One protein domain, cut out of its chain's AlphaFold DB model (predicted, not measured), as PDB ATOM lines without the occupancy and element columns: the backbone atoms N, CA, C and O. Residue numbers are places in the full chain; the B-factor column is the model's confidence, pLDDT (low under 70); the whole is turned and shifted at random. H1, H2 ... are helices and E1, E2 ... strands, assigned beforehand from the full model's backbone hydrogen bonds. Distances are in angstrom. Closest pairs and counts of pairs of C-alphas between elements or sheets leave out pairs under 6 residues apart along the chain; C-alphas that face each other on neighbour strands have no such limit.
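This is residues 24 to 140 of the 291 residues of an uncharacterized protein of Chloroflexi bacterium GWC2_73_18 (UniProt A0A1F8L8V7). A strongly twisted sheet of six strands runs through the domain between two helices, with H1 packed over E3 and E4 on one face and H2 packed toward the other end of the sheet, over E6 and E2, on the opposite face. This makes three layers, a sheet with a helix on each face. The 117 printed residues hold two named helices and six named strands in the order E1 E2 H1 E3 E4 E5 E6 H2, and the class is mixed, helices and strands. The sheet, in the order E5 E4 E3 E1 E2 E6, is mixed. The whole is compact, with a radius of gyration of the C-alphas of 13.2 A and spans of 36 by 33 by 25 A.

The sheet runs from E5, residues 94 to 97, through E4, residues 84 to 88, E3, residues 76 to 81, E1, residues 36 to 40, and E2, residues 46 to 51, to E6, residues 105 to 108. E1 and E2 form a hairpin at 159 degrees, with N 37 and O 50 at 2.8 A. E3 is antiparallel to E1, with N 38 and O 77 at 2.8 A. E3, E4 and E5 form a meander, each strand the antiparallel neighbour of the one before, with N 78 and O 86 at 2.8 A and N 87 and O 95 at 2.9 A. E2 and E6 are parallel at 30 degrees, with N 49 and O 107 at 2.8 A. H1, residues 58 to 72, is on the sheet at a height of 8.3 A and runs along the strands, at 15 degrees to E3 on the local plane. The closest C-alphas of H1 and E3, those of Ala 69 and Thr 76, are 5.7 A apart. E2, H1 and E3 form a split strand-helix-strand unit, two strands running the same way with E1 between them, and its crossover is right-handed. H2, residues 121 to 138, is on the opposite face at a height of 9.0 A, at 23 degrees to E6 on the local plane. The closest C-alphas of H2 and E6, those of Leu 106 and Ile 134, are 6.2 A apart. H1 and H2 are apart. In H1 and H2 every O i to N i+4 pair is within hydrogen-bond range.

E1 begins at C-alpha 36, (-39.688, 34.712, 36.673). E2 is 16.7 A long and E3 15.3 A. H1 measures 21.1 A and H2 25.9 A, ending at C-alpha 138, (-42.080, 22.289, 21.952).

The C-alphas farthest apart, those of Glu 59 and Gly 140, are 37.6 A apart. The printed part has no cut. The link from E6 to H2, 12 residues, is long. The mean pLDDT of the printed part is 94.3, and residues 24 to 25 are under 70.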
ATOM      1  N   LEU A  24     -23.019  23.641  26.910       65.88
ATOM      2  CA  LEU A  24     -24.195  23.408  26.059       65.88
ATOM      3  C   LEU A  24     -25.469  24.042  26.626       65.88
ATOM      4  O   LEU A  24     -26.244  24.629  25.881       65.88
ATOM      5  N   ALA A  25     -25.655  24.014  27.949       66.75
ATOM      6  CA  ALA A  25     -26.809  24.654  28.584       66.75
ATOM      7  C   ALA A  25     -26.879  26.174  28.332       66.75
ATOM      8  O   ALA A  25     -27.963  26.739  28.377       66.75
ATOM      9  N   ARG A  26     -25.745  26.831  28.050       71.50
ATOM     10  CA  ARG A  26     -25.692  28.267  27.716       71.50
ATOM     11  C   ARG A  26     -26.078  28.578  26.273       71.50
ATOM     12  O   ARG A  26     -26.300  29.743  25.966       71.50
ATOM     13  N   LEU A  27     -26.108  27.567  25.408       78.25
ATOM     14  CA  LEU A  27     -26.513  27.703  24.009       78.25
ATOM     15  C   LEU A  27     -28.017  27.499  23.825       78.25
ATOM     16  O   LEU A  27     -28.551  27.837  22.775       78.25
ATOM     17  N   LEU A  28     -28.697  26.950  24.834       85.00
ATOM     18  CA  LEU A  28     -30.137  26.765  24.779       85.00
ATOM     19  C   LEU A  28     -30.844  28.121  24.904       85.00
ATOM     20  O   LEU A  28     -30.430  28.954  25.721       85.00
ATOM     21  N   PRO A  29     -31.904  28.350  24.113       88.38
ATOM     22  CA  PRO A  29     -32.681  29.574  24.192       88.38
ATOM     23  C   PRO A  29     -33.266  29.733  25.599       88.38
ATOM     24  O   PRO A  29     -33.679  28.771  26.249       88.38
ATOM     25  N   LEU A  30     -33.273  30.976  26.069       93.81
ATOM     26  CA  LEU A  30     -33.848  31.380  27.345       93.81
ATOM     27  C   LEU A  30     -34.998  32.334  27.068       93.81
ATOM     28  O   LEU A  30     -34.871  33.202  26.206       93.81
ATOM     29  N   PHE A  31     -36.062  32.220  27.853       96.81
ATOM     30  CA  PHE A  31     -37.076  33.258  27.906       96.81
ATOM     31  C   PHE A  31     -36.474  34.531  28.517       96.81
ATOM     32  O   PHE A  31     -35.844  34.477  29.582       96.81
ATOM     33  N   ASP A  32     -36.642  35.660  27.836       96.81
ATOM     34  CA  ASP A  32     -36.054  36.957  28.177       96.81
ATOM     35  C   ASP A  32     -37.030  37.918  28.874       96.81
ATOM     36  O   ASP A  32     -36.622  38.985  29.335       96.81
ATOM     37  N   GLY A  33     -38.293  37.520  29.050       97.25
ATOM     38  CA  GLY A  33     -39.275  38.251  29.846       97.25
ATOM     39  C   GLY A  33     -39.048  38.083  31.350       97.25
ATOM     40  O   GLY A  33     -39.866  37.458  32.023       97.25
ATOM     41  N   PHE A  34     -37.950  38.617  31.888       98.00
ATOM     42  CA  PHE A  34     -37.623  38.634  33.326       98.00
ATOM     43  C   PHE A  34     -38.512  39.614  34.123       98.00
ATOM     44  O   PHE A  34     -38.951  40.605  33.542       98.00
ATOM     45  N   PRO A  35     -38.736  39.408  35.442       98.56
ATOM     46  CA  PRO A  35     -38.300  38.285  36.282       98.56
ATOM     47  C   PRO A  35     -39.307  37.121  36.331       98.56
ATOM     48  O   PRO A  35     -40.515  37.316  36.217       98.56
ATOM     49  N   TYR A  36     -38.827  35.896  36.540       98.62
ATOM     50  CA  TYR A  36     -39.688  34.712  36.673       98.62
ATOM     51  C   TYR A  36     -39.078  33.652  37.591       98.62
ATOM     52  O   TYR A  36     -37.867  33.623  37.813       98.62
ATOM     53  N   LEU A  37     -39.919  32.764  38.117       98.50
ATOM     54  CA  LEU A  37     -39.494  31.538  38.783       98.50
ATOM     55  C   LEU A  37     -39.400  30.402  37.770       98.50
ATOM     56  O   LEU A  37     -40.242  30.282  36.885       98.50
ATOM     57  N   VAL A  38     -38.401  29.546  37.948       98.00
ATOM     58  CA  VAL A  38     -38.312  28.229  37.323       98.00
ATOM     59  C   VAL A  38     -38.294  27.189  38.431       98.00
ATOM     60  O   VAL A  38     -37.298  27.074  39.143       98.00
ATOM     61  N   THR A  39     -39.369  26.423  38.571       97.31
ATOM     62  CA  THR A  39     -39.464  25.329  39.542       97.31
ATOM     63  C   THR A  39     -39.246  24.004  38.830       97.31
ATOM     64  O   THR A  39     -39.917  23.695  37.843       97.31
ATOM     65  N   ARG A  40     -38.284  23.214  39.308       94.50
ATOM     66  CA  ARG A  40     -38.048  21.863  38.801       94.50
ATOM     67  C   ARG A  40     -39.079  20.912  39.397       94.50
ATOM     68  O   ARG A  40     -39.294  20.903  40.606       94.50
ATOM     69  N   ILE A  41     -39.694  20.103  38.542       92.12
ATOM     70  CA  ILE A  41     -40.800  19.230  38.922       92.12
ATOM     71  C   ILE A  41     -40.301  17.791  38.919       92.12
ATOM     72  O   ILE A  41     -40.147  17.178  37.864       92.12
ATOM     73  N   GLY A  42     -40.028  17.269  40.112       84.88
ATOM     74  CA  GLY A  42     -39.414  15.956  40.274       84.88
ATOM     75  C   GLY A  42     -38.009  15.876  39.671       84.88
ATOM     76  O   GLY A  42     -37.272  16.864  39.598       84.88
ATOM     77  N   HIS A  43     -37.627  14.674  39.242       77.19
ATOM     78  CA  HIS A  43     -36.271  14.385  38.761       77.19
ATOM     79  C   HIS A  43     -36.130  14.487  37.245       77.19
ATOM     80  O   HIS A  43     -35.043  14.804  36.753       77.19
ATOM     81  N   ILE A  44     -37.250  14.356  36.540       74.88
ATOM     82  CA  ILE A  44     -37.385  14.612  35.111       74.88
ATOM     83  C   ILE A  44     -36.956  16.035  34.739       74.88
ATOM     84  O   ILE A  44     -36.942  16.965  35.552       74.88
ATOM     85  N   ALA A  45     -36.631  16.229  33.463       82.31
ATOM     86  CA  ALA A  45     -36.288  17.535  32.912       82.31
ATOM     87  C   ALA A  45     -37.512  18.467  32.759       82.31
ATOM     88  O   ALA A  45     -37.507  19.317  31.878       82.31
ATOM     89  N   LEU A  46     -38.549  18.322  33.588       90.88
ATOM     90  CA  LEU A  46     -39.749  19.153  33.566       90.88
ATOM     91  C   LEU A  46     -39.573  20.386  34.449       90.88
ATOM     92  O   LEU A  46     -39.162  20.300  35.611       90.88
ATOM     93  N   ARG A  47     -39.891  21.548  33.887       94.75
ATOM     94  CA  ARG A  47     -39.746  22.845  34.537       94.75
ATOM     95  C   ARG A  47     -41.028  23.645  34.386       94.75
ATOM     96  O   ARG A  47     -41.512  23.850  33.276       94.75
ATOM     97  N   HIS A  48     -41.543  24.121  35.511       97.25
ATOM     98  CA  HIS A  48     -42.643  25.073  35.550       97.25
ATOM     99  C   HIS A  48     -42.098  26.498  35.625       97.25
ATOM    100  O   HIS A  48     -41.201  26.772  36.425       97.25
ATOM    101  N   ILE A  49     -42.617  27.383  34.775       98.12
ATOM    102  CA  ILE A  49     -42.293  28.807  34.751       98.12
ATOM    103  C   ILE A  49     -43.479  29.604  35.297       98.12
ATOM    104  O   ILE A  49     -44.607  29.459  34.821       98.12
ATOM    105  N   ALA A  50     -43.198  30.487  36.255       98.19
ATOM    106  CA  ALA A  50     -44.162  31.438  36.801       98.19
ATOM    107  C   ALA A  50     -43.620  32.865  36.688       98.19
ATOM    108  O   ALA A  50     -42.532  33.163  37.188       98.19
ATOM    109  N   LEU A  51     -44.357  33.746  36.016       98.50
ATOM    110  CA  LEU A  51     -43.956  35.140  35.845       98.50
ATOM    111  C   LEU A  51     -44.152  35.923  37.142       98.50
ATOM    112  O   LEU A  51     -45.126  35.717  37.857       98.50
ATOM    113  N   LEU A  52     -43.229  36.841  37.412       98.19
ATOM    114  CA  LEU A  52     -43.338  37.811  38.495       98.19
ATOM    115  C   LEU A  52     -43.357  39.228  37.897       98.19
ATOM    116  O   LEU A  52     -42.718  39.439  36.858       98.19
ATOM    117  N   PRO A  53     -44.049  40.199  38.520       97.44
ATOM    118  CA  PRO A  53     -44.065  41.582  38.043       97.44
ATOM    119  C   PRO A  53     -42.653  42.169  37.955       97.44
ATOM    120  O   PRO A  53     -41.833  41.954  38.852       97.44
ATOM    121  N   ALA A  54     -42.357  42.891  36.872       97.00
ATOM    122  CA  ALA A  54     -41.033  43.487  36.659       97.00
ATOM    123  C   ALA A  54     -40.777  44.762  37.478       97.00
ATOM    124  O   ALA A  54     -39.625  45.154  37.653       97.00
ATOM    125  N   ASP A  55     -41.834  45.398  37.973       96.56
ATOM    126  CA  ASP A  55     -41.809  46.614  38.786       96.56
ATOM    127  C   ASP A  55     -41.613  46.346  40.289       96.56
ATOM    128  O   ASP A  55     -41.268  47.259  41.041       96.56
ATOM    129  N   ARG A  56     -41.779  45.095  40.740       96.94
ATOM    130  CA  ARG A  56     -41.551  44.707  42.137       96.94
ATOM    131  C   ARG A  56     -40.076  44.735  42.518       96.94
ATOM    132  O   ARG A  56     -39.183  44.420  41.725       96.94
ATOM    133  N   ARG A  57     -39.809  45.039  43.791       98.06
ATOM    134  CA  ARG A  57     -38.439  45.064  44.322       98.06
ATOM    135  C   ARG A  57     -37.857  43.655  44.352       98.06
ATOM    136  O   ARG A  57     -38.558  42.676  44.611       98.06
ATOM    137  N   VAL A  58     -36.543  43.547  44.144       97.69
ATOM    138  CA  VAL A  58     -35.838  42.253  44.083       97.69
ATOM    139  C   VAL A  58     -36.016  41.449  45.377       97.69
ATOM    140  O   VAL A  58     -36.123  40.225  45.352       97.69
ATOM    141  N   GLU A  59     -36.077  42.127  46.515       98.12
ATOM    142  CA  GLU A  59     -36.261  41.531  47.835       98.12
ATOM    143  C   GLU A  59     -37.650  40.892  47.987       98.12
ATOM    144  O   GLU A  59     -37.767  39.813  48.571       98.12
ATOM    145  N   GLU A  60     -38.685  41.506  47.408       97.88
ATOM    146  CA  GLU A  60     -40.066  41.007  47.437       97.88
ATOM    147  C   GLU A  60     -40.199  39.742  46.586       97.88
ATOM    148  O   GLU A  60     -40.699  38.719  47.054       97.88
ATOM    149  N   ILE A  61     -39.665  39.758  45.362       98.00
ATOM    150  CA  ILE A  61     -39.677  38.574  44.490       98.00
ATOM    151  C   ILE A  61     -38.794  37.438  45.031       98.00
ATOM    152  O   ILE A  61     -39.140  36.266  44.865       98.00
ATOM    153  N   ARG A  62     -37.703  37.741  45.755       98.19
ATOM    154  CA  ARG A  62     -36.936  36.726  46.511       98.19
ATOM    155  C   ARG A  62     -37.764  36.116  47.638       98.19
ATOM    156  O   ARG A  62     -37.727  34.902  47.823       98.19
ATOM    157  N   ALA A  63     -38.540  36.921  48.364       97.75
ATOM    158  CA  ALA A  63     -39.429  36.410  49.401       97.75
ATOM    159  C   ALA A  63     -40.509  35.475  48.825       97.75
ATOM    160  O   ALA A  63     -40.772  34.424  49.413       97.75
ATOM    161  N   ILE A  64     -41.075  35.796  47.654       97.94
ATOM    162  CA  ILE A  64     -41.991  34.899  46.925       97.94
ATOM    163  C   ILE A  64     -41.281  33.588  46.560       97.94
ATOM    164  O   ILE A  64     -41.797  32.519  46.881       97.94
ATOM    165  N   ALA A  65     -40.080  33.652  45.978       98.19
ATOM    166  CA  ALA A  65     -39.303  32.465  45.609       98.19
ATOM    167  C   ALA A  65     -39.027  31.538  46.810       98.19
ATOM    168  O   ALA A  65     -39.187  30.322  46.699       98.19
ATOM    169  N   ARG A  66     -38.669  32.104  47.974       98.25
ATOM    170  CA  ARG A  66     -38.480  31.340  49.218       98.25
ATOM    171  C   ARG A  66     -39.756  30.667  49.692       98.25
ATOM    172  O   ARG A  66     -39.722  29.477  49.994       98.25
ATOM    173  N   ARG A  67     -40.870  31.404  49.754       98.12
ATOM    174  CA  ARG A  67     -42.166  30.835  50.160       98.12
ATOM    175  C   ARG A  67     -42.589  29.707  49.221       98.12
ATOM    176  O   ARG A  67     -43.003  28.659  49.704       98.12
ATOM    177  N   GLN A  68     -42.394  29.885  47.914       98.12
ATOM    178  CA  GLN A  68     -42.664  28.855  46.912       98.12
ATOM    179  C   GLN A  68     -41.859  27.576  47.182       98.12
ATOM    180  O   GLN A  68     -42.439  26.500  47.329       98.12
ATOM    181  N   ALA A  69     -40.532  27.699  47.294       97.44
ATOM    182  CA  ALA A  69     -39.634  26.562  47.491       97.44
ATOM    183  C   ALA A  69     -39.895  25.837  48.821       97.44
ATOM    184  O   ALA A  69     -39.908  24.607  48.867       97.44
ATOM    185  N   LEU A  70     -40.150  26.590  49.897       97.44
ATOM    186  CA  LEU A  70     -40.435  26.042  51.225       97.44
ATOM    187  C   LEU A  70     -41.769  25.297  51.280       97.44
ATOM    188  O   LEU A  70     -41.822  24.211  51.855       97.44
ATOM    189  N   ALA A  71     -42.826  25.864  50.692       97.62
ATOM    190  CA  ALA A  71     -44.147  25.248  50.694       97.62
ATOM    191  C   ALA A  71     -44.180  24.014  49.791       97.62
ATOM    192  O   ALA A  71     -44.549  22.926  50.231       97.62
ATOM    193  N   ASN A  72     -43.731  24.150  48.541       96.69
ATOM    194  CA  ASN A  72     -43.778  23.030  47.607       96.69
ATOM    195  C   ASN A  72     -42.725  21.968  47.911       96.69
ATOM    196  O   ASN A  72     -42.907  20.832  47.488       96.69
ATOM    197  N   ARG A  73     -41.626  22.326  48.593       96.38
ATOM    198  CA  ARG A  73     -40.426  21.488  48.751       96.38
ATOM    199  C   ARG A  73     -39.851  21.047  47.403       96.38
ATOM    200  O   ARG A  73     -39.452  19.899  47.226       96.38
ATOM    201  N   LEU A  74     -39.809  21.981  46.455       94.69
ATOM    202  CA  LEU A  74     -39.269  21.798  45.108       94.69
ATOM    203  C   LEU A  74     -38.099  22.760  44.883       94.69
ATOM    204  O   LEU A  74     -38.086  23.862  45.426       94.69
ATOM    205  N   GLU A  75     -37.113  22.343  44.085       94.06
ATOM    206  CA  GLU A  75     -36.003  23.220  43.701       94.06
ATOM    207  C   GLU A  75     -36.541  24.363  42.830       94.06
ATOM    208  O   GLU A  75     -37.074  24.125  41.741       94.06
ATOM    209  N   THR A  76     -36.364  25.603  43.278       97.50
ATOM    210  CA  THR A  76     -36.856  26.792  42.576       97.50
ATOM    211  C   THR A  76     -35.697  27.725  42.264       97.50
ATOM    212  O   THR A  76     -34.814  27.956  43.078       97.50
ATOM    213  N   CYS A  77     -35.682  28.290  41.065       98.38
ATOM    214  CA  CYS A  77     -34.712  29.290  40.654       98.38
ATOM    215  C   CYS A  77     -35.441  30.583  40.304       98.38
ATOM    216  O   CYS A  77     -36.234  30.611  39.368       98.38
ATOM    217  N   LEU A  78     -35.133  31.667  41.009       98.69
ATOM    218  CA  LEU A  78     -35.536  33.011  40.620       98.69
ATOM    219  C   LEU A  78     -34.592  33.521  39.530       98.69
ATOM    220  O   LEU A  78     -33.385  33.632  39.747       98.69
ATOM    221  N   VAL A  79     -35.131  33.841  38.361       98.50
ATOM    222  CA  VAL A  79     -34.383  34.358  37.215       98.50
ATOM    223  C   VAL A  79     -34.650  35.853  37.082       98.50
ATOM    224  O   VAL A  79     -35.774  36.281  36.838       98.50
ATOM    225  N   LEU A  80     -33.595  36.650  37.251       98.31
ATOM    226  CA  LEU A  80     -33.624  38.119  37.246       98.31
ATOM    227  C   LEU A  80     -33.041  38.712  35.956       98.31
ATOM    228  O   LEU A  80     -33.095  39.917  35.743       98.31
ATOM    229  N   GLY A  81     -32.410  37.883  35.129       97.31
ATOM    230  CA  GLY A  81     -31.765  38.281  33.887       97.31
ATOM    231  C   GLY A  81     -30.970  37.131  33.279       97.31
ATOM    232  O   GLY A  81     -30.762  36.096  33.912       97.31
ATOM    233  N   ARG A  82     -30.429  37.336  32.070       95.31
ATOM    234  CA  ARG A  82     -29.710  36.293  31.302       95.31
ATOM    235  C   ARG A  82     -28.532  35.647  32.043       95.31
ATOM    236  O   ARG A  82     -28.143  34.532  31.717       95.31
ATOM    237  N   ARG A  83     -27.921  36.362  32.995       95.19
ATOM    238  CA  ARG A  83     -26.777  35.891  33.803       95.19
ATOM    239  C   ARG A  83     -26.932  36.234  35.284       95.19
ATOM    240  O   ARG A  83     -25.933  36.427  35.976       95.19
ATOM    241  N   ARG A  84     -28.175  36.387  35.744       97.38
ATOM    242  CA  ARG A  84     -28.490  36.743  37.127       97.38
ATOM    243  C   ARG A  84     -29.652  35.887  37.605       97.38
ATOM    244  O   ARG A  84     -30.789  36.092  37.190       97.38
ATOM    245  N   SER A  85     -29.353  34.945  38.484       98.12
ATOM    246  CA  SER A  85     -30.335  34.051  39.083       98.12
ATOM    247  C   SER A  85     -30.030  33.806  40.559       98.12
ATOM    248  O   SER A  85     -28.925  34.066  41.040       98.12
ATOM    249  N   VAL A  86     -31.028  33.318  41.288       98.44
ATOM    250  CA  VAL A  86     -30.904  32.856  42.670       98.44
ATOM    251  C   VAL A  86     -31.570  31.491  42.758       98.44
ATOM    252  O   VAL A  86     -32.774  31.376  42.542       98.44
ATOM    253  N   TYR A  87     -30.787  30.460  43.059       98.06
ATOM    254  CA  TYR A  87     -31.320  29.136  43.359       98.06
ATOM    255  C   TYR A  87     -31.784  29.102  44.806       98.06
ATOM    256  O   TYR A  87     -31.056  29.546  45.689       98.06
ATOM    257  N   VAL A  88     -32.976  28.573  45.025       98.00
ATOM    258  CA  VAL A  88     -33.580  28.346  46.328       98.00
ATOM    259  C   VAL A  88     -33.791  26.845  46.468       98.00
ATOM    260  O   VAL A  88     -34.500  26.232  45.664       98.00
ATOM    261  N   ASP A  89     -33.128  26.239  47.446       95.38
ATOM    262  CA  ASP A  89     -33.297  24.813  47.709       95.38
ATOM    263  C   ASP A  89     -34.600  24.516  48.472       95.38
ATOM    264  O   ASP A  89     -35.336  25.410  48.895       95.38
ATOM    265  N   VAL A  90     -34.880  23.228  48.684       92.81
ATOM    266  CA  VAL A  90     -36.084  22.756  49.391       92.81
ATOM    267  C   VAL A  90     -36.137  23.164  50.872       92.81
ATOM    268  O   VAL A  90     -37.146  22.933  51.540       92.81
ATOM    269  N   HIS A  91     -35.060  23.736  51.415       94.25
ATOM    270  CA  HIS A  91     -34.971  24.281  52.769       94.25
ATOM    271  C   HIS A  91     -35.001  25.817  52.782       94.25
ATOM    272  O   HIS A  91     -34.888  26.414  53.851       94.25
ATOM    273  N   GLY A  92     -35.179  26.456  51.622       93.19
ATOM    274  CA  GLY A  92     -35.219  27.907  51.480       93.19
ATOM    275  C   GLY A  92     -33.840  28.569  51.440       93.19
ATOM    276  O   GLY A  92     -33.774  29.800  51.457       93.19
ATOM    277  N   ALA A  93     -32.746  27.800  51.400       96.56
ATOM    278  CA  ALA A  93     -31.408  28.366  51.324       96.56
ATOM    279  C   ALA A  93     -31.149  28.926  49.924       96.56
ATOM    280  O   ALA A  93     -31.419  28.275  48.912       96.56
ATOM    281  N   GLU A  94     -30.606  30.141  49.869       98.00
ATOM    282  CA  GLU A  94     -30.400  30.866  48.622       98.00
ATOM    283  C   GLU A  94     -28.942  30.829  48.163       98.00
ATOM    284  O   GLU A  94     -28.024  31.111  48.930       98.00
ATOM    285  N   THR A  95     -28.730  30.553  46.878       98.12
ATOM    286  CA  THR A  95     -27.417  30.589  46.228       98.12
ATOM    287  C   THR A  95     -27.483  31.446  44.961       98.12
ATOM    288  O   THR A  95     -28.078  31.023  43.963       98.12
ATOM    289  N   PRO A  96     -26.879  32.651  44.955       97.88
ATOM    290  CA  PRO A  96     -26.748  33.457  43.746       97.88
ATOM    291  C   PRO A  96     -25.957  32.716  42.663       97.88
ATOM    292  O   PRO A  96     -24.961  32.052  42.947       97.88
ATOM    293  N   SER A  97     -26.371  32.858  41.407       96.06
ATOM    294  CA  SER A  97     -25.721  32.205  40.274       96.06
ATOM    295  C   SER A  97     -25.750  33.072  39.015       96.06
ATOM    296  O   SER A  97     -26.567  33.980  38.852       96.06
ATOM    297  N   ARG A  98     -24.804  32.787  38.113       94.94
ATOM    298  CA  ARG A  98     -24.778  33.320  36.741       94.94
ATOM    299  C   ARG A  98     -25.405  32.369  35.727       94.94
ATOM    300  O   ARG A  98     -25.580  32.754  34.573       94.94
ATOM    301  N   ASP A  99     -25.680  31.136  36.136       92.75
ATOM    302  CA  ASP A  99     -26.287  30.120  35.290       92.75
ATOM    303  C   ASP A  99     -27.810  30.142  35.504       92.75
ATOM    304  O   ASP A  99     -28.296  30.167  36.636       92.75
ATOM    305  N   VAL A 100     -28.564  30.153  34.407       92.88
ATOM    306  CA  VAL A 100     -30.030  30.076  34.405       92.88
ATOM    307  C   VAL A 100     -30.428  28.652  34.008       92.88
ATOM    308  O   VAL A 100     -29.806  28.093  33.097       92.88
ATOM    309  N   PRO A 101     -31.419  28.022  34.667       92.06
ATOM    310  CA  PRO A 101     -31.938  26.740  34.213       92.06
ATOM    311  C   PRO A 101     -32.444  26.855  32.772       92.06
ATOM    312  O   PRO A 101     -33.307  27.677  32.485       92.06
ATOM    313  N   ALA A 102     -31.909  26.023  31.882       89.31
ATOM    314  CA  ALA A 102     -32.254  26.007  30.464       89.31
ATOM    315  C   ALA A 102     -32.554  24.579  29.986       89.31
ATOM    316  O   ALA A 102     -32.050  23.603  30.563       89.31
ATOM    317  N   GLY A 103     -33.342  24.481  28.913       87.62
ATOM    318  CA  GLY A 103     -33.790  23.225  28.310       87.62
ATOM    319  C   GLY A 103     -34.866  22.496  29.110       87.62
ATOM    320  O   GLY A 103     -35.424  23.036  30.069       87.62
ATOM    321  N   GLY A 104     -35.084  21.226  28.763       87.88
ATOM    322  CA  GLY A 104     -36.124  20.386  29.358       87.88
ATOM    323  C   GLY A 104     -37.516  20.654  28.787       87.88
ATOM    324  O   GLY A 104     -37.662  21.474  27.885       87.88
ATOM    325  N   LEU A 105     -38.526  19.962  29.317       90.56
ATOM    326  CA  LEU A 105     -39.917  20.267  29.002       90.56
ATOM    327  C   LEU A 105     -40.361  21.461  29.844       90.56
ATOM    328  O   LEU A 105     -40.155  21.491  31.059       90.56
ATOM    329  N   LEU A 106     -40.946  22.449  29.181       93.81
ATOM    330  CA  LEU A 106     -41.325  23.722  29.772       93.81
ATOM    331  C   LEU A 106     -42.842  23.811  29.814       93.81
ATOM    332  O   LEU A 106     -43.511  23.493  28.836       93.81
ATOM    333  N   ILE A 107     -43.370  24.259  30.944       95.50
ATOM    334  CA  ILE A 107     -44.797  24.514  31.130       95.50
ATOM    335  C   ILE A 107     -44.986  25.782  31.965       95.50
ATOM    336  O   ILE A 107     -44.091  26.185  32.707       95.50
ATOM    337  N   SER A 108     -46.167  26.382  31.906       97.19
ATOM    338  CA  SER A 108     -46.550  27.537  32.724       97.19
ATOM    339  C   SER A 108     -47.981  27.375  33.252       97.19
ATOM    340  O   SER A 108     -48.704  26.465  32.848       97.19
ATOM    341  N   GLY A 109     -48.372  28.187  34.240       94.12
ATOM    342  CA  GLY A 109     -49.759  28.258  34.740       94.12
ATOM    343  C   GLY A 109     -50.303  27.031  35.496       94.12
ATOM    344  O   GLY A 109     -51.439  27.058  35.947       94.12
ATOM    345  N   LYS A 110     -49.521  25.955  35.655       95.44
ATOM    346  CA  LYS A 110     -49.958  24.716  36.332       95.44
ATOM    347  C   LYS A 110     -49.688  24.645  37.839       95.44
ATOM    348  O   LYS A 110     -50.273  23.807  38.514       95.44
ATOM    349  N   LEU A 111     -48.789  25.476  38.357       95.88
ATOM    350  CA  LEU A 111     -48.467  25.578  39.778       95.88
ATOM    351  C   LEU A 111     -48.714  27.022  40.217       95.88
ATOM    352  O   LEU A 111     -48.178  27.945  39.601       95.88
ATOM    353  N   ARG A 112     -49.533  27.205  41.256       96.44
ATOM    354  CA  ARG A 112     -49.883  28.532  41.776       96.44
ATOM    355  C   ARG A 112     -48.726  29.157  42.544       96.44
ATOM    356  O   ARG A 112     -47.943  28.452  43.195       96.44
ATOM    357  N   LEU A 113     -48.626  30.479  42.446       97.12
ATOM    358  CA  LEU A 113     -47.628  31.254  43.165       97.12
ATOM    359  C   LEU A 113     -47.993  31.369  44.646       97.12
ATOM    360  O   LEU A 113     -49.162  31.368  45.014       97.12
ATOM    361  N   ALA A 114     -46.978  31.520  45.497       96.56
ATOM    362  CA  ALA A 114     -47.164  31.816  46.918       96.56
ATOM    363  C   ALA A 114     -47.942  33.117  47.166       96.56
ATOM    364  O   ALA A 114     -48.529  33.317  48.223       96.56
ATOM    365  N   GLU A 115     -47.888  34.024  46.198       95.06
ATOM    366  CA  GLU A 115     -48.642  35.262  46.170       95.06
ATOM    367  C   GLU A 115     -48.979  35.544  44.711       95.06
ATOM    368  O   GLU A 115     -48.070  35.680  43.887       95.06
ATOM    369  N   GLU A 116     -50.269  35.596  44.398       92.56
ATOM    370  CA  GLU A 116     -50.714  35.871  43.039       92.56
ATOM    371  C   GLU A 116     -50.527  37.369  42.758       92.56
ATOM    372  O   GLU A 116     -51.046  38.210  43.502       92.56
ATOM    373  N   PRO A 117     -49.743  37.745  41.738       93.56
ATOM    374  CA  PRO A 117     -49.593  39.145  41.401       93.56
ATOM    375  C   PRO A 117     -50.908  39.691  40.839       93.56
ATOM    376  O   PRO A 117     -51.608  39.008  40.095       93.56
ATOM    377  N   ALA A 118     -51.210  40.954  41.149       93.88
ATOM    378  CA  ALA A 118     -52.303  41.658  40.495       93.88
ATOM    379  C   ALA A 118     -52.093  41.650  38.975       93.88
ATOM    380  O   ALA A 118     -50.976  41.852  38.487       93.88
ATOM    381  N   GLU A 119     -53.172  41.421  38.234       93.69
ATOM    382  CA  GLU A 119     -53.112  41.413  36.783       93.69
ATOM    383  C   GLU A 119     -52.693  42.793  36.263       93.69
ATOM    384  O   GLU A 119     -53.210  43.831  36.677       93.69
ATOM    385  N   SER A 120     -51.739  42.811  35.334       97.00
ATOM    386  CA  SER A 120     -51.255  44.036  34.709       97.00
ATOM    387  C   SER A 120     -51.097  43.840  33.204       97.00
ATOM    388  O   SER A 120     -50.922  42.723  32.709       97.00
ATOM    389  N   VAL A 121     -51.129  44.942  32.448       97.88
ATOM    390  CA  VAL A 121     -50.847  44.922  31.001       97.88
ATOM    391  C   VAL A 121     -49.454  44.342  30.727       97.88
ATOM    392  O   VAL A 121     -49.264  43.595  29.767       97.88
ATOM    393  N   GLU A 122     -48.490  44.648  31.597       97.56
ATOM    394  CA  GLU A 122     -47.122  44.140  31.520       97.56
ATOM    395  C   GLU A 122     -47.068  42.614  31.679       97.56
ATOM    396  O   GLU A 122     -46.485  41.938  30.822       97.56
ATOM    397  N   LEU A 123     -47.737  42.074  32.703       97.56
ATOM    398  CA  LEU A 123     -47.789  40.638  32.961       97.56
ATOM    399  C   LEU A 123     -48.541  39.898  31.862       97.56
ATOM    400  O   LEU A 123     -48.040  38.883  31.386       97.56
ATOM    401  N   ARG A 124     -49.685  40.419  31.402       97.88
ATOM    402  CA  ARG A 124     -50.433  39.835  30.277       97.88
ATOM    403  C   ARG A 124     -49.574  39.714  29.024       97.88
ATOM    404  O   ARG A 124     -49.514  38.648  28.413       97.88
ATOM    405  N   ARG A 125     -48.853  40.783  28.663       98.31
ATOM    406  CA  ARG A 125     -47.953  40.785  27.502       98.31
ATOM    407  C   ARG A 125     -46.859  39.726  27.642       98.31
ATOM    408  O   ARG A 125     -46.582  38.998  26.692       98.31
ATOM    409  N   ARG A 126     -46.230  39.626  28.818       98.25
ATOM    410  CA  ARG A 126     -45.184  38.623  29.068       98.25
ATOM    411  C   ARG A 126     -45.737  37.205  29.150       98.25
ATOM    412  O   ARG A 126     -45.043  36.293  28.725       98.25
ATOM    413  N   ALA A 127     -46.958  37.015  29.644       98.19
ATOM    414  CA  ALA A 127     -47.632  35.721  29.656       98.19
ATOM    415  C   ALA A 127     -47.889  35.230  28.229       98.19
ATOM    416  O   ALA A 127     -47.515  34.106  27.907       98.19
ATOM    417  N   ALA A 128     -48.405  36.094  27.349       98.25
ATOM    418  CA  ALA A 128     -48.569  35.779  25.931       98.25
ATOM    419  C   ALA A 128     -47.227  35.433  25.259       98.25
ATOM    420  O   ALA A 128     -47.120  34.425  24.562       98.25
ATOM    421  N   ALA A 129     -46.177  36.220  25.526       98.38
ATOM    422  CA  ALA A 129     -44.835  35.944  25.011       98.38
ATOM    423  C   ALA A 129     -44.251  34.623  25.546       98.38
ATOM    424  O   ALA A 129     -43.605  33.891  24.799       98.38
ATOM    425  N   LEU A 130     -44.482  34.300  26.823       98.06
ATOM    426  CA  LEU A 130     -44.051  33.042  27.432       98.06
ATOM    427  C   LEU A 130     -44.755  31.849  26.784       98.06
ATOM    428  O   LEU A 130     -44.089  30.865  26.474       98.06
ATOM    429  N   THR A 131     -46.069  31.938  26.561       97.56
ATOM    430  CA  THR A 131     -46.848  30.897  25.878       97.56
ATOM    431  C   THR A 131     -46.300  30.641  24.479       97.56
ATOM    432  O   THR A 131     -45.885  29.519  24.197       97.56
ATOM    433  N   ALA A 132     -46.165  31.687  23.657       97.06
ATOM    434  CA  ALA A 132     -45.616  31.565  22.305       97.06
ATOM    435  C   ALA A 132     -44.184  30.998  22.305       97.06
ATOM    436  O   ALA A 132     -43.813  30.196  21.448       97.06
ATOM    437  N   TRP A 133     -43.364  31.383  23.289       96.56
ATOM    438  CA  TRP A 133     -42.014  30.850  23.432       96.56
ATOM    439  C   TRP A 133     -42.009  29.360  23.808       96.56
ATOM    440  O   TRP A 133     -41.270  28.596  23.190       96.56
ATOM    441  N   ILE A 134     -42.833  28.923  24.769       95.12
ATOM    442  CA  ILE A 134     -42.971  27.501  25.139       95.12
ATOM    443  C   ILE A 134     -43.467  26.680  23.940       95.12
ATOM    444  O   ILE A 134     -42.905  25.624  23.648       95.12
ATOM    445  N   GLU A 135     -44.474  27.168  23.215       93.50
ATOM    446  CA  GLU A 135     -44.984  26.530  21.995       93.50
ATOM    447  C   GLU A 135     -43.875  26.369  20.951       93.50
ATOM    448  O   GLU A 135     -43.624  25.262  20.482       93.50
ATOM    449  N   ALA A 136     -43.109  27.427  20.670       92.94
ATOM    450  CA  ALA A 136     -41.987  27.360  19.737       92.94
ATOM    451  C   ALA A 136     -40.889  26.372  20.181       92.94
ATOM    452  O   ALA A 136     -40.297  25.693  19.343       92.94
ATOM    453  N   GLN A 137     -40.614  26.260  21.488       89.44
ATOM    454  CA  GLN A 137     -39.651  25.283  22.017       89.44
ATOM    455  C   GLN A 137     -40.150  23.835  21.927       89.44
ATOM    456  O   GLN A 137     -39.340  22.910  21.869       89.44
ATOM    457  N   THR A 138     -41.466  23.624  21.935       88.62
ATOM    458  CA  THR A 138     -42.080  22.289  21.952       88.62
ATOM    459  C   THR A 138     -42.561  21.817  20.581       88.62
ATOM    460  O   THR A 138     -42.705  20.611  20.389       88.62
ATOM    461  N   ALA A 139     -42.717  22.717  19.602       86.25
ATOM    462  CA  ALA A 139     -43.215  22.419  18.256       86.25
ATOM    463  C   ALA A 139     -42.431  21.308  17.526       86.25
ATOM    464  O   ALA A 139     -43.003  20.560  16.739       86.25
ATOM    465  N   GLY A 140     -41.132  21.154  17.811       79.12
ATOM    466  CA  GLY A 140     -40.286  20.100  17.236       79.12
ATOM    467  C   GLY A 140     -40.240  18.782  18.022       79.12
ATOM    468  O   GLY A 140     -39.594  17.841  17.570       79.12
TER     469      GLY A 140